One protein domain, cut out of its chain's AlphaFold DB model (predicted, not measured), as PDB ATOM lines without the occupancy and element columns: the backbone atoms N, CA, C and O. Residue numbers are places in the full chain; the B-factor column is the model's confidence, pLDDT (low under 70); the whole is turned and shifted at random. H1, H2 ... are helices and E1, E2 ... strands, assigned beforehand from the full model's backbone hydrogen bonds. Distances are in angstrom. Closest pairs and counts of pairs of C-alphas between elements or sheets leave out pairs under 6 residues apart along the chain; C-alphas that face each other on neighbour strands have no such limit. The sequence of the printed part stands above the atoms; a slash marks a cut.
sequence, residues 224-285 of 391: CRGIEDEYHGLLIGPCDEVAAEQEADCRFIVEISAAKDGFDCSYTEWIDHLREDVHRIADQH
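Overview. This is residues 224 to 285 of the 391 residues of an uncharacterized protein of Planctomycetaceae bacterium (UniProt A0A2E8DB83). A small antiparallel sheet of three strands forms a slab, with two short helices, H1 and H2, packed over the same face of it, H1 toward the E3 edge and H2 toward the E2 edge. A third helix, H3, follows H2 with a single residue between and lies at one end of the long axis, past the Asp 229 end of E1, where it only grazes the sheet. The printed part has 62 residues, with three named helices and three named strands in the order E1 E2 H1 E3 H2 H3; the sheet runs E2 E1 E3 and the class is mixed, helices and strands. The whole is compact, with a radius of gyration of the C-alphas of 10.6 A, and its outline is elongated, 33 by 19 by 17 A.

Along the chain. Find C-alpha 224 at (0.241, -48.936, -7.304); from there E1, residues 224 to 229, runs 15.9 A. Beside it look for E2, residues 234 to 236, and for E3, residues 253 to 259, the longest strand at 18.1 A. H1 is residues 241 to 247, 10.1 A long, and H2 is residues 267 to 273, 10.2 A, beginning at C-alpha 267 at (12.164, -48.522, -8.695). H3, residues 275 to 283, runs 12.4 A and ends at C-alpha 283 at (19.874, -39.789, -26.137).

Arrangement. Start at the inner strand E1. E1 and E3 are antiparallel at 139 degrees; look at N 228 and O 254, 2.7 A apart, within hydrogen-bond range. E1 and E2 form a hairpin, antiparallel at 144 degrees, with N 236 and O 227 at 2.8 A. E2, H1 and E3 make a split strand-helix-strand unit, two strands of one sheet with a helix between them along the chain and E1 between them in the sheet, and its crossover is right-handed. H1 is on the sheet at a height of 8.9 A and runs along the strands, at 25 degrees to E3 on the local plane; it is over E3 and only just not over E1, with 5 of its C-alphas falling on E3 and 2 on E1. The closest C-alphas of H1 and E3 are those of Ala 244 and Glu 255, 6.4 A. H2 is on the same face, over E2, at a height of 10.5 A over a local plane that only just can be fitted, to 6 C-alphas; it runs along the strands, at 12 degrees to E2 on the local plane. The closest C-alphas of H2 and E2 are those of Ile 236 and Tyr 267, 5.6 A. H3 only grazes the sheet, with 5 pairs of C-alphas within 10 A; its closest C-alphas to E1 are those of Val 278 and Asp 229, 7.7 A. H2 and H3 meet only through their link, and H1 is apart from both. In H1, H2 and H3 every O i to N i+4 pair is within hydrogen-bond range.

Size, cuts and confidence. Look for the two C-alphas farthest apart, those of Asp 261 and Gln 284, at 32.9 A. The printed part has no cut, and no link is long: the link from E3 to H2 is short, with 7 residues, and the others are tight. The mean pLDDT of the printed part is 93.5, and no printed residue is under 70.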
ATOM      1  N   CYS A 224      -0.774 -49.908  -7.660       90.75
ATOM      2  CA  CYS A 224       0.241 -48.936  -7.304       90.75
ATOM      3  C   CYS A 224       0.747 -48.263  -8.581       90.75
ATOM      4  O   CYS A 224       0.784 -48.883  -9.648       90.75
ATOM      5  N   ARG A 225       1.179 -47.008  -8.446       93.25
ATOM      6  CA  ARG A 225       1.855 -46.277  -9.515       93.25
ATOM      7  C   ARG A 225       3.235 -46.881  -9.777       93.25
ATOM      8  O   ARG A 225       3.930 -47.300  -8.843       93.25
ATOM      9  N   GLY A 226       3.609 -46.930 -11.042       96.19
ATOM     10  CA  GLY A 226       4.914 -47.364 -11.510       96.19
ATOM     11  C   GLY A 226       5.224 -46.769 -12.874       96.19
ATOM     12  O   GLY A 226       4.504 -45.905 -13.371       96.19
ATOM     13  N   ILE A 227       6.288 -47.264 -13.486       97.38
ATOM     14  CA  ILE A 227       6.688 -46.906 -14.843       97.38
ATOM     15  C   ILE A 227       6.957 -48.174 -15.658       97.38
ATOM     16  O   ILE A 227       7.398 -49.186 -15.115       97.38
ATOM     17  N   GLU A 228       6.692 -48.139 -16.954       96.62
ATOM     18  CA  GLU A 228       7.133 -49.144 -17.912       96.62
ATOM     19  C   GLU A 228       8.408 -48.654 -18.597       96.62
ATOM     20  O   GLU A 228       8.433 -47.583 -19.197       96.62
ATOM     21  N   ASP A 229       9.469 -49.453 -18.514       96.12
ATOM     22  CA  ASP A 229      10.660 -49.313 -19.347       96.12
ATOM     23  C   ASP A 229      10.435 -50.107 -20.626       96.12
ATOM     24  O   ASP A 229      10.650 -51.322 -20.669       96.12
ATOM     25  N   GLU A 230       9.993 -49.425 -21.677       92.88
ATOM     26  CA  GLU A 230       9.657 -50.035 -22.963       92.88
ATOM     27  C   GLU A 230      10.885 -50.617 -23.674       92.88
ATOM     28  O   GLU A 230      10.782 -51.560 -24.475       92.88
ATOM     29  N   TYR A 231      12.077 -50.082 -23.384       93.69
ATOM     30  CA  TYR A 231      13.314 -50.564 -23.981       93.69
ATOM     31  C   TYR A 231      13.613 -51.990 -23.506       93.69
ATOM     32  O   TYR A 231      13.827 -52.885 -24.341       93.69
ATOM     33  N   HIS A 232      13.588 -52.231 -22.195       95.12
ATOM     34  CA  HIS A 232      13.756 -53.569 -21.627       95.12
ATOM     35  C   HIS A 232      12.453 -54.382 -21.612       95.12
ATOM     36  O   HIS A 232      12.525 -55.607 -21.587       95.12
ATOM     37  N   GLY A 233      11.284 -53.745 -21.686       94.19
ATOM     38  CA  GLY A 233       9.972 -54.366 -21.492       94.19
ATOM     39  C   GLY A 233       9.737 -54.781 -20.039       94.19
ATOM     40  O   GLY A 233       9.371 -55.934 -19.801       94.19
ATOM     41  N   LEU A 234      10.033 -53.888 -19.090       97.12
ATOM     42  CA  LEU A 234       9.902 -54.125 -17.649       97.12
ATOM     43  C   LEU A 234       8.847 -53.215 -17.029       97.12
ATOM     44  O   LEU A 234       8.852 -52.013 -17.278       97.12
ATOM     45  N   LEU A 235       8.026 -53.780 -16.144       97.38
ATOM     46  CA  LEU A 235       7.147 -53.007 -15.271       97.38
ATOM     47  C   LEU A 235       7.876 -52.702 -13.959       97.38
ATOM     48  O   LEU A 235       8.268 -53.615 -13.232       97.38
ATOM     49  N   ILE A 236       8.069 -51.430 -13.640       97.88
ATOM     50  CA  ILE A 236       8.913 -50.973 -12.533       97.88
ATOM     51  C   ILE A 236       8.045 -50.281 -11.496       97.88
ATOM     52  O   ILE A 236       7.330 -49.328 -11.797       97.88
ATOM     53  N   GLY A 237       8.136 -50.724 -10.248       95.88
ATOM     54  CA  GLY A 237       7.397 -50.080  -9.177       95.88
ATOM     55  C   GLY A 237       7.361 -50.870  -7.871       95.88
ATOM     56  O   GLY A 237       8.005 -51.910  -7.734       95.88
ATOM     57  N   PRO A 238       6.617 -50.372  -6.874       95.00
ATOM     58  CA  PRO A 238       5.928 -49.083  -6.906       95.00
ATOM     59  C   PRO A 238       6.915 -47.902  -6.859       95.00
ATOM     60  O   PRO A 238       7.984 -48.015  -6.254       95.00
ATOM     61  N   CYS A 239       6.553 -46.769  -7.460       93.19
ATOM     62  CA  CYS A 239       7.253 -45.490  -7.296       93.19
ATOM     63  C   CYS A 239       6.268 -44.378  -6.902       93.19
ATOM     64  O   CYS A 239       5.057 -44.522  -7.080       93.19
ATOM     65  N   ASP A 240       6.773 -43.293  -6.311       92.12
ATOM     66  CA  ASP A 240       5.948 -42.114  -6.037       92.12
ATOM     67  C   ASP A 240       5.758 -41.253  -7.299       92.12
ATOM     68  O   ASP A 240       6.420 -41.451  -8.319       92.12
ATOM     69  N   GLU A 241       4.811 -40.318  -7.239       86.50
ATOM     70  CA  GLU A 241       4.473 -39.420  -8.350       86.50
ATOM     71  C   GLU A 241       5.669 -38.579  -8.809       86.50
ATOM     72  O   GLU A 241       5.886 -38.415 -10.004       86.50
ATOM     73  N   VAL A 242       6.495 -38.109  -7.872       89.44
ATOM     74  CA  VAL A 242       7.665 -37.283  -8.190       89.44
ATOM     75  C   VAL A 242       8.704 -38.094  -8.963       89.44
ATOM     76  O   VAL A 242       9.317 -37.580  -9.895       89.44
ATOM     77  N   ALA A 243       8.908 -39.356  -8.587       91.19
ATOM     78  CA  ALA A 243       9.779 -40.279  -9.295       91.19
ATOM     79  C   ALA A 243       9.265 -40.586 -10.709       91.19
ATOM     80  O   ALA A 243      10.045 -40.512 -11.652       91.19
ATOM     81  N   ALA A 244       7.970 -40.876 -10.868       90.94
ATOM     82  CA  ALA A 244       7.382 -41.124 -12.186       90.94
ATOM     83  C   ALA A 244       7.501 -39.890 -13.102       90.94
ATOM     84  O   ALA A 244       7.998 -40.007 -14.222       90.94
ATOM     85  N   GLU A 245       7.147 -38.698 -12.601       87.19
ATOM     86  CA  GLU A 245       7.256 -37.437 -13.352       87.19
ATOM     87  C   GLU A 245       8.708 -37.135 -13.772       87.19
ATOM     88  O   GLU A 245       8.938 -36.624 -14.864       87.19
ATOM     89  N   GLN A 246       9.707 -37.465 -12.941       92.69
ATOM     90  CA  GLN A 246      11.124 -37.256 -13.277       92.69
ATOM     91  C   GLN A 246      11.614 -38.124 -14.437       92.69
ATOM     92  O   GLN A 246      12.536 -37.722 -15.148       92.69
ATOM     93  N   GLU A 247      11.040 -39.310 -14.614       95.19
ATOM     94  CA  GLU A 247      11.441 -40.228 -15.680       95.19
ATOM     95  C   GLU A 247      10.624 -40.038 -16.966       95.19
ATOM     96  O   GLU A 247      11.086 -40.448 -18.029       95.19
ATOM     97  N   ALA A 248       9.473 -39.359 -16.896       88.12
ATOM     98  CA  ALA A 248       8.567 -39.125 -18.026       88.12
ATOM     99  C   ALA A 248       9.189 -38.318 -19.188       88.12
ATOM    100  O   ALA A 248       8.707 -38.390 -20.316       88.12
ATOM    101  N   ASP A 249      10.288 -37.590 -18.952       90.12
ATOM    102  CA  ASP A 249      11.052 -36.918 -20.017       90.12
ATOM    103  C   ASP A 249      11.772 -37.918 -20.955       90.12
ATOM    104  O   ASP A 249      12.194 -37.564 -22.061       90.12
ATOM    105  N   CYS A 250      11.939 -39.176 -20.535       93.38
ATOM    106  CA  CYS A 250      12.561 -40.220 -21.337       93.38
ATOM    107  C   CYS A 250      11.533 -40.901 -22.251       93.38
ATOM    108  O   CYS A 250      10.607 -41.552 -21.787       93.38
ATOM    109  N   ARG A 251      11.767 -40.871 -23.571       91.69
ATOM    110  CA  ARG A 251      10.867 -41.451 -24.596       91.69
ATOM    111  C   ARG A 251      10.596 -42.963 -24.502       91.69
ATOM    112  O   ARG A 251       9.835 -43.467 -25.313       91.69
ATOM    113  N   PHE A 252      11.306 -43.685 -23.637       92.50
ATOM    114  CA  PHE A 252      11.122 -45.126 -23.411       92.50
ATOM    115  C   PHE A 252      10.476 -45.423 -22.056       92.50
ATOM    116  O   PHE A 252      10.430 -46.584 -21.658       92.50
ATOM    117  N   ILE A 253      10.063 -44.385 -21.326       95.94
ATOM    118  CA  ILE A 253       9.418 -44.504 -20.030       95.94
ATOM    119  C   ILE A 253       7.973 -44.050 -20.163       95.94
ATOM    120  O   ILE A 253       7.705 -42.917 -20.559       95.94
ATOM    121  N   VAL A 254       7.053 -44.939 -19.804       93.06
ATOM    122  CA  VAL A 254       5.614 -44.664 -19.774       93.06
ATOM    123  C   VAL A 254       5.121 -44.830 -18.345       93.06
ATOM    124  O   VAL A 254       5.491 -45.782 -17.665       93.06
ATOM    125  N   GLU A 255       4.303 -43.906 -17.852       94.50
ATOM    126  CA  GLU A 255       3.681 -44.063 -16.538       94.50
ATOM    127  C   GLU A 255       2.586 -45.134 -16.592       94.50
ATOM    128  O   GLU A 255       1.757 -45.144 -17.501       94.50
ATOM    129  N   ILE A 256       2.568 -46.033 -15.606       93.88
ATOM    130  CA  ILE A 256       1.590 -47.121 -15.538       93.88
ATOM    131  C   ILE A 256       0.990 -47.268 -14.142       93.88
ATOM    132  O   ILE A 256       1.557 -46.858 -13.126       93.88
ATOM    133  N   SER A 257      -0.152 -47.947 -14.088       90.75
ATOM    134  CA  SER A 257      -0.742 -48.455 -12.851       90.75
ATOM    135  C   SER A 257      -0.830 -49.974 -12.918       90.75
ATOM    136  O   SER A 257      -1.460 -50.527 -13.817       90.75
ATOM    137  N   ALA A 258      -0.209 -50.662 -11.964       90.88
ATOM    138  CA  ALA A 258      -0.182 -52.123 -11.912       90.88
ATOM    139  C   ALA A 258      -0.446 -52.623 -10.493       90.88
ATOM    140  O   ALA A 258      -0.274 -51.890  -9.521       90.88
ATOM    141  N   ALA A 259      -0.878 -53.878 -10.356       90.50
ATOM    142  CA  ALA A 259      -1.009 -54.483  -9.038       90.50
ATOM    143  C   ALA A 259       0.350 -54.487  -8.313       90.50
ATOM    144  O   ALA A 259       1.395 -54.544  -8.959       90.50
ATOM    145  N   LYS A 260       0.367 -54.457  -6.974       89.31
ATOM    146  CA  LYS A 260       1.632 -54.427  -6.210       89.31
ATOM    147  C   LYS A 260       2.585 -55.589  -6.541       89.31
ATOM    148  O   LYS A 260       3.797 -55.434  -6.430       89.31
ATOM    149  N   ASP A 261       2.046 -56.746  -6.914       91.19
ATOM    150  CA  ASP A 261       2.773 -57.939  -7.362       91.19
ATOM    151  C   ASP A 261       2.932 -58.034  -8.892       91.19
ATOM    152  O   ASP A 261       3.480 -59.013  -9.392       91.19
ATOM    153  N   GLY A 262       2.471 -57.022  -9.627       93.31
ATOM    154  CA  GLY A 262       2.581 -56.912 -11.080       93.31
ATOM    155  C   GLY A 262       3.888 -56.288 -11.574       93.31
ATOM    156  O   GLY A 262       4.126 -56.294 -12.777       93.31
ATOM    157  N   PHE A 263       4.735 -55.761 -10.684       96.88
ATOM    158  CA  PHE A 263       6.033 -55.201 -11.063       96.88
ATOM    159  C   PHE A 263       7.110 -56.280 -11.184       96.88
ATOM    160  O   PHE A 263       7.226 -57.171 -10.343       96.88
ATOM    161  N   ASP A 264       7.938 -56.153 -12.214       97.56
ATOM    162  CA  ASP A 264       9.101 -56.998 -12.467       97.56
ATOM    163  C   ASP A 264      10.261 -56.707 -11.504       97.56
ATOM    164  O   ASP A 264      11.035 -57.604 -11.168       97.56
ATOM    165  N   CYS A 265      10.399 -55.448 -11.079       97.31
ATOM    166  CA  CYS A 265      11.418 -55.002 -10.133       97.31
ATOM    167  C   CYS A 265      11.004 -53.706  -9.429       97.31
ATOM    168  O   CYS A 265      10.093 -52.998  -9.868       97.31
ATOM    169  N   SER A 266      11.684 -53.392  -8.328       97.31
ATOM    170  CA  SER A 266      11.491 -52.127  -7.627       97.31
ATOM    171  C   SER A 266      12.125 -50.954  -8.374       97.31
ATOM    172  O   SER A 266      13.103 -51.107  -9.109       97.31
ATOM    173  N   TYR A 267      11.611 -49.750  -8.121       97.12
ATOM    174  CA  TYR A 267      12.164 -48.522  -8.695       97.12
ATOM    175  C   TYR A 267      13.653 -48.324  -8.364       97.12
ATOM    176  O   TYR A 267      14.437 -47.939  -9.227       97.12
ATOM    177  N   THR A 268      14.070 -48.665  -7.140       96.75
ATOM    178  CA  THR A 268      15.476 -48.587  -6.722       96.75
ATOM    179  C   THR A 268      16.368 -49.551  -7.507       96.75
ATOM    180  O   THR A 268      17.422 -49.144  -7.983       96.75
ATOM    181  N   GLU A 269      15.945 -50.806  -7.693       97.38
ATOM    182  CA  GLU A 269      16.710 -51.786  -8.481       97.38
ATOM    183  C   GLU A 269      16.859 -51.341  -9.939       97.38
ATOM    184  O   GLU A 269      17.925 -51.489 -10.536       97.38
ATOM    185  N   TRP A 270      15.808 -50.758 -10.516       97.94
ATOM    186  CA  TRP A 270      15.879 -50.224 -11.870       97.94
ATOM    187  C   TRP A 270      16.838 -49.029 -11.979       97.94
ATOM    188  O   TRP A 270      17.660 -49.000 -12.899       97.94
ATOM    189  N   ILE A 271      16.795 -48.083 -11.028       97.19
ATOM    190  CA  ILE A 271      17.749 -46.962 -10.960       97.19
ATOM    191  C   ILE A 271      19.189 -47.474 -10.930       97.19
ATOM    192  O   ILE A 271      20.018 -47.004 -11.711       97.19
ATOM    193  N   ASP A 272      19.471 -48.422 -10.039       96.62
ATOM    194  CA  ASP A 272      20.835 -48.863  -9.757       96.62
ATOM    195  C   ASP A 272      21.449 -49.659 -10.921       96.62
ATOM    196  O   ASP A 272      22.659 -49.591 -11.139       96.62
ATOM    197  N   HIS A 273      20.630 -50.388 -11.688       96.81
ATOM    198  CA  HIS A 273      21.130 -51.356 -12.671       96.81
ATOM    199  C   HIS A 273      20.837 -51.012 -14.134       96.81
ATOM    200  O   HIS A 273      21.580 -51.448 -15.017       96.81
ATOM    201  N   LEU A 274      19.759 -50.279 -14.423       97.44
ATOM    202  CA  LEU A 274      19.201 -50.197 -15.781       97.44
ATOM    203  C   LEU A 274      18.958 -48.769 -16.276       97.44
ATOM    204  O   LEU A 274      19.090 -48.528 -17.477       97.44
ATOM    205  N   ARG A 275      18.655 -47.817 -15.386       96.81
ATOM    206  CA  ARG A 275      18.280 -46.442 -15.754       96.81
ATOM    207  C   ARG A 275      19.279 -45.771 -16.692       96.81
ATOM    208  O   ARG A 275      18.882 -45.209 -17.711       96.81
ATOM    209  N   GLU A 276      20.577 -45.854 -16.394       96.12
ATOM    210  CA  GLU A 276      21.611 -45.242 -17.242       96.12
ATOM    211  C   GLU A 276      21.610 -45.799 -18.673       96.12
ATOM    212  O   GLU A 276      21.837 -45.052 -19.626       96.12
ATOM    213  N   ASP A 277      21.326 -47.093 -18.848       93.75
ATOM    214  CA  ASP A 277      21.270 -47.707 -20.172       93.75
ATOM    215  C   ASP A 277      20.071 -47.194 -20.974       93.75
ATOM    216  O   ASP A 277      20.237 -46.877 -22.153       93.75
ATOM    217  N   VAL A 278      18.899 -47.061 -20.346       94.38
ATOM    218  CA  VAL A 278      17.681 -46.552 -21.000       94.38
ATOM    219  C   VAL A 278      17.881 -45.115 -21.468       94.38
ATOM    220  O   VAL A 278      17.686 -44.819 -22.648       94.38
ATOM    221  N   HIS A 279      18.355 -44.238 -20.580       94.50
ATOM    222  CA  HIS A 279      18.617 -42.831 -20.902       94.50
ATOM    223  C   HIS A 279      19.691 -42.686 -21.988       94.50
ATOM    224  O   HIS A 279      19.516 -41.934 -22.945       94.50
ATOM    225  N   ARG A 280      20.764 -43.490 -21.936       94.25
ATOM    226  CA  ARG A 280      21.791 -43.495 -22.991       94.25
ATOM    227  C   ARG A 280      21.218 -43.880 -24.359       94.25
ATOM    228  O   ARG A 280      21.632 -43.314 -25.369       94.25
ATOM    229  N   ILE A 281      20.308 -44.854 -24.415       92.06
ATOM    230  CA  ILE A 281      19.652 -45.265 -25.668       92.06
ATOM    231  C   ILE A 281      18.616 -44.220 -26.122       92.06
ATOM    232  O   ILE A 281      18.444 -44.003 -27.327       92.06
ATOM    233  N   ALA A 282      17.957 -43.525 -25.192       90.94
ATOM    234  CA  ALA A 282      17.090 -42.394 -25.510       90.94
ATOM    235  C   ALA A 282      17.876 -41.266 -26.203       90.94
ATOM    236  O   ALA A 282      17.507 -40.858 -27.307       90.94
ATOM    237  N   ASP A 283      19.019 -40.873 -25.636       90.75
ATOM    238  CA  ASP A 283      19.874 -39.789 -26.137       90.75
ATOM    239  C   ASP A 283      20.458 -40.050 -27.528       90.75
ATOM    240  O   ASP A 283      20.643 -39.125 -28.324       90.75
ATOM    241  N   GLN A 284      20.749 -41.310 -27.859       89.00
ATOM    242  CA  GLN A 284      21.326 -41.664 -29.157       89.00
ATOM    243  C   GLN A 284      20.356 -41.435 -30.328       89.00
ATOM    244  O   GLN A 284      20.797 -41.455 -31.474       89.00
ATOM    245  N   HIS A 285      19.061 -41.195 -30.071       72.19
ATOM    246  CA  HIS A 285      17.999 -41.029 -31.079       72.19
ATOM    247  C   HIS A 285      17.879 -42.189 -32.085       72.19
ATOM    248  O   HIS A 285      17.050 -42.141 -32.992       72.19
TER     249      HIS A 285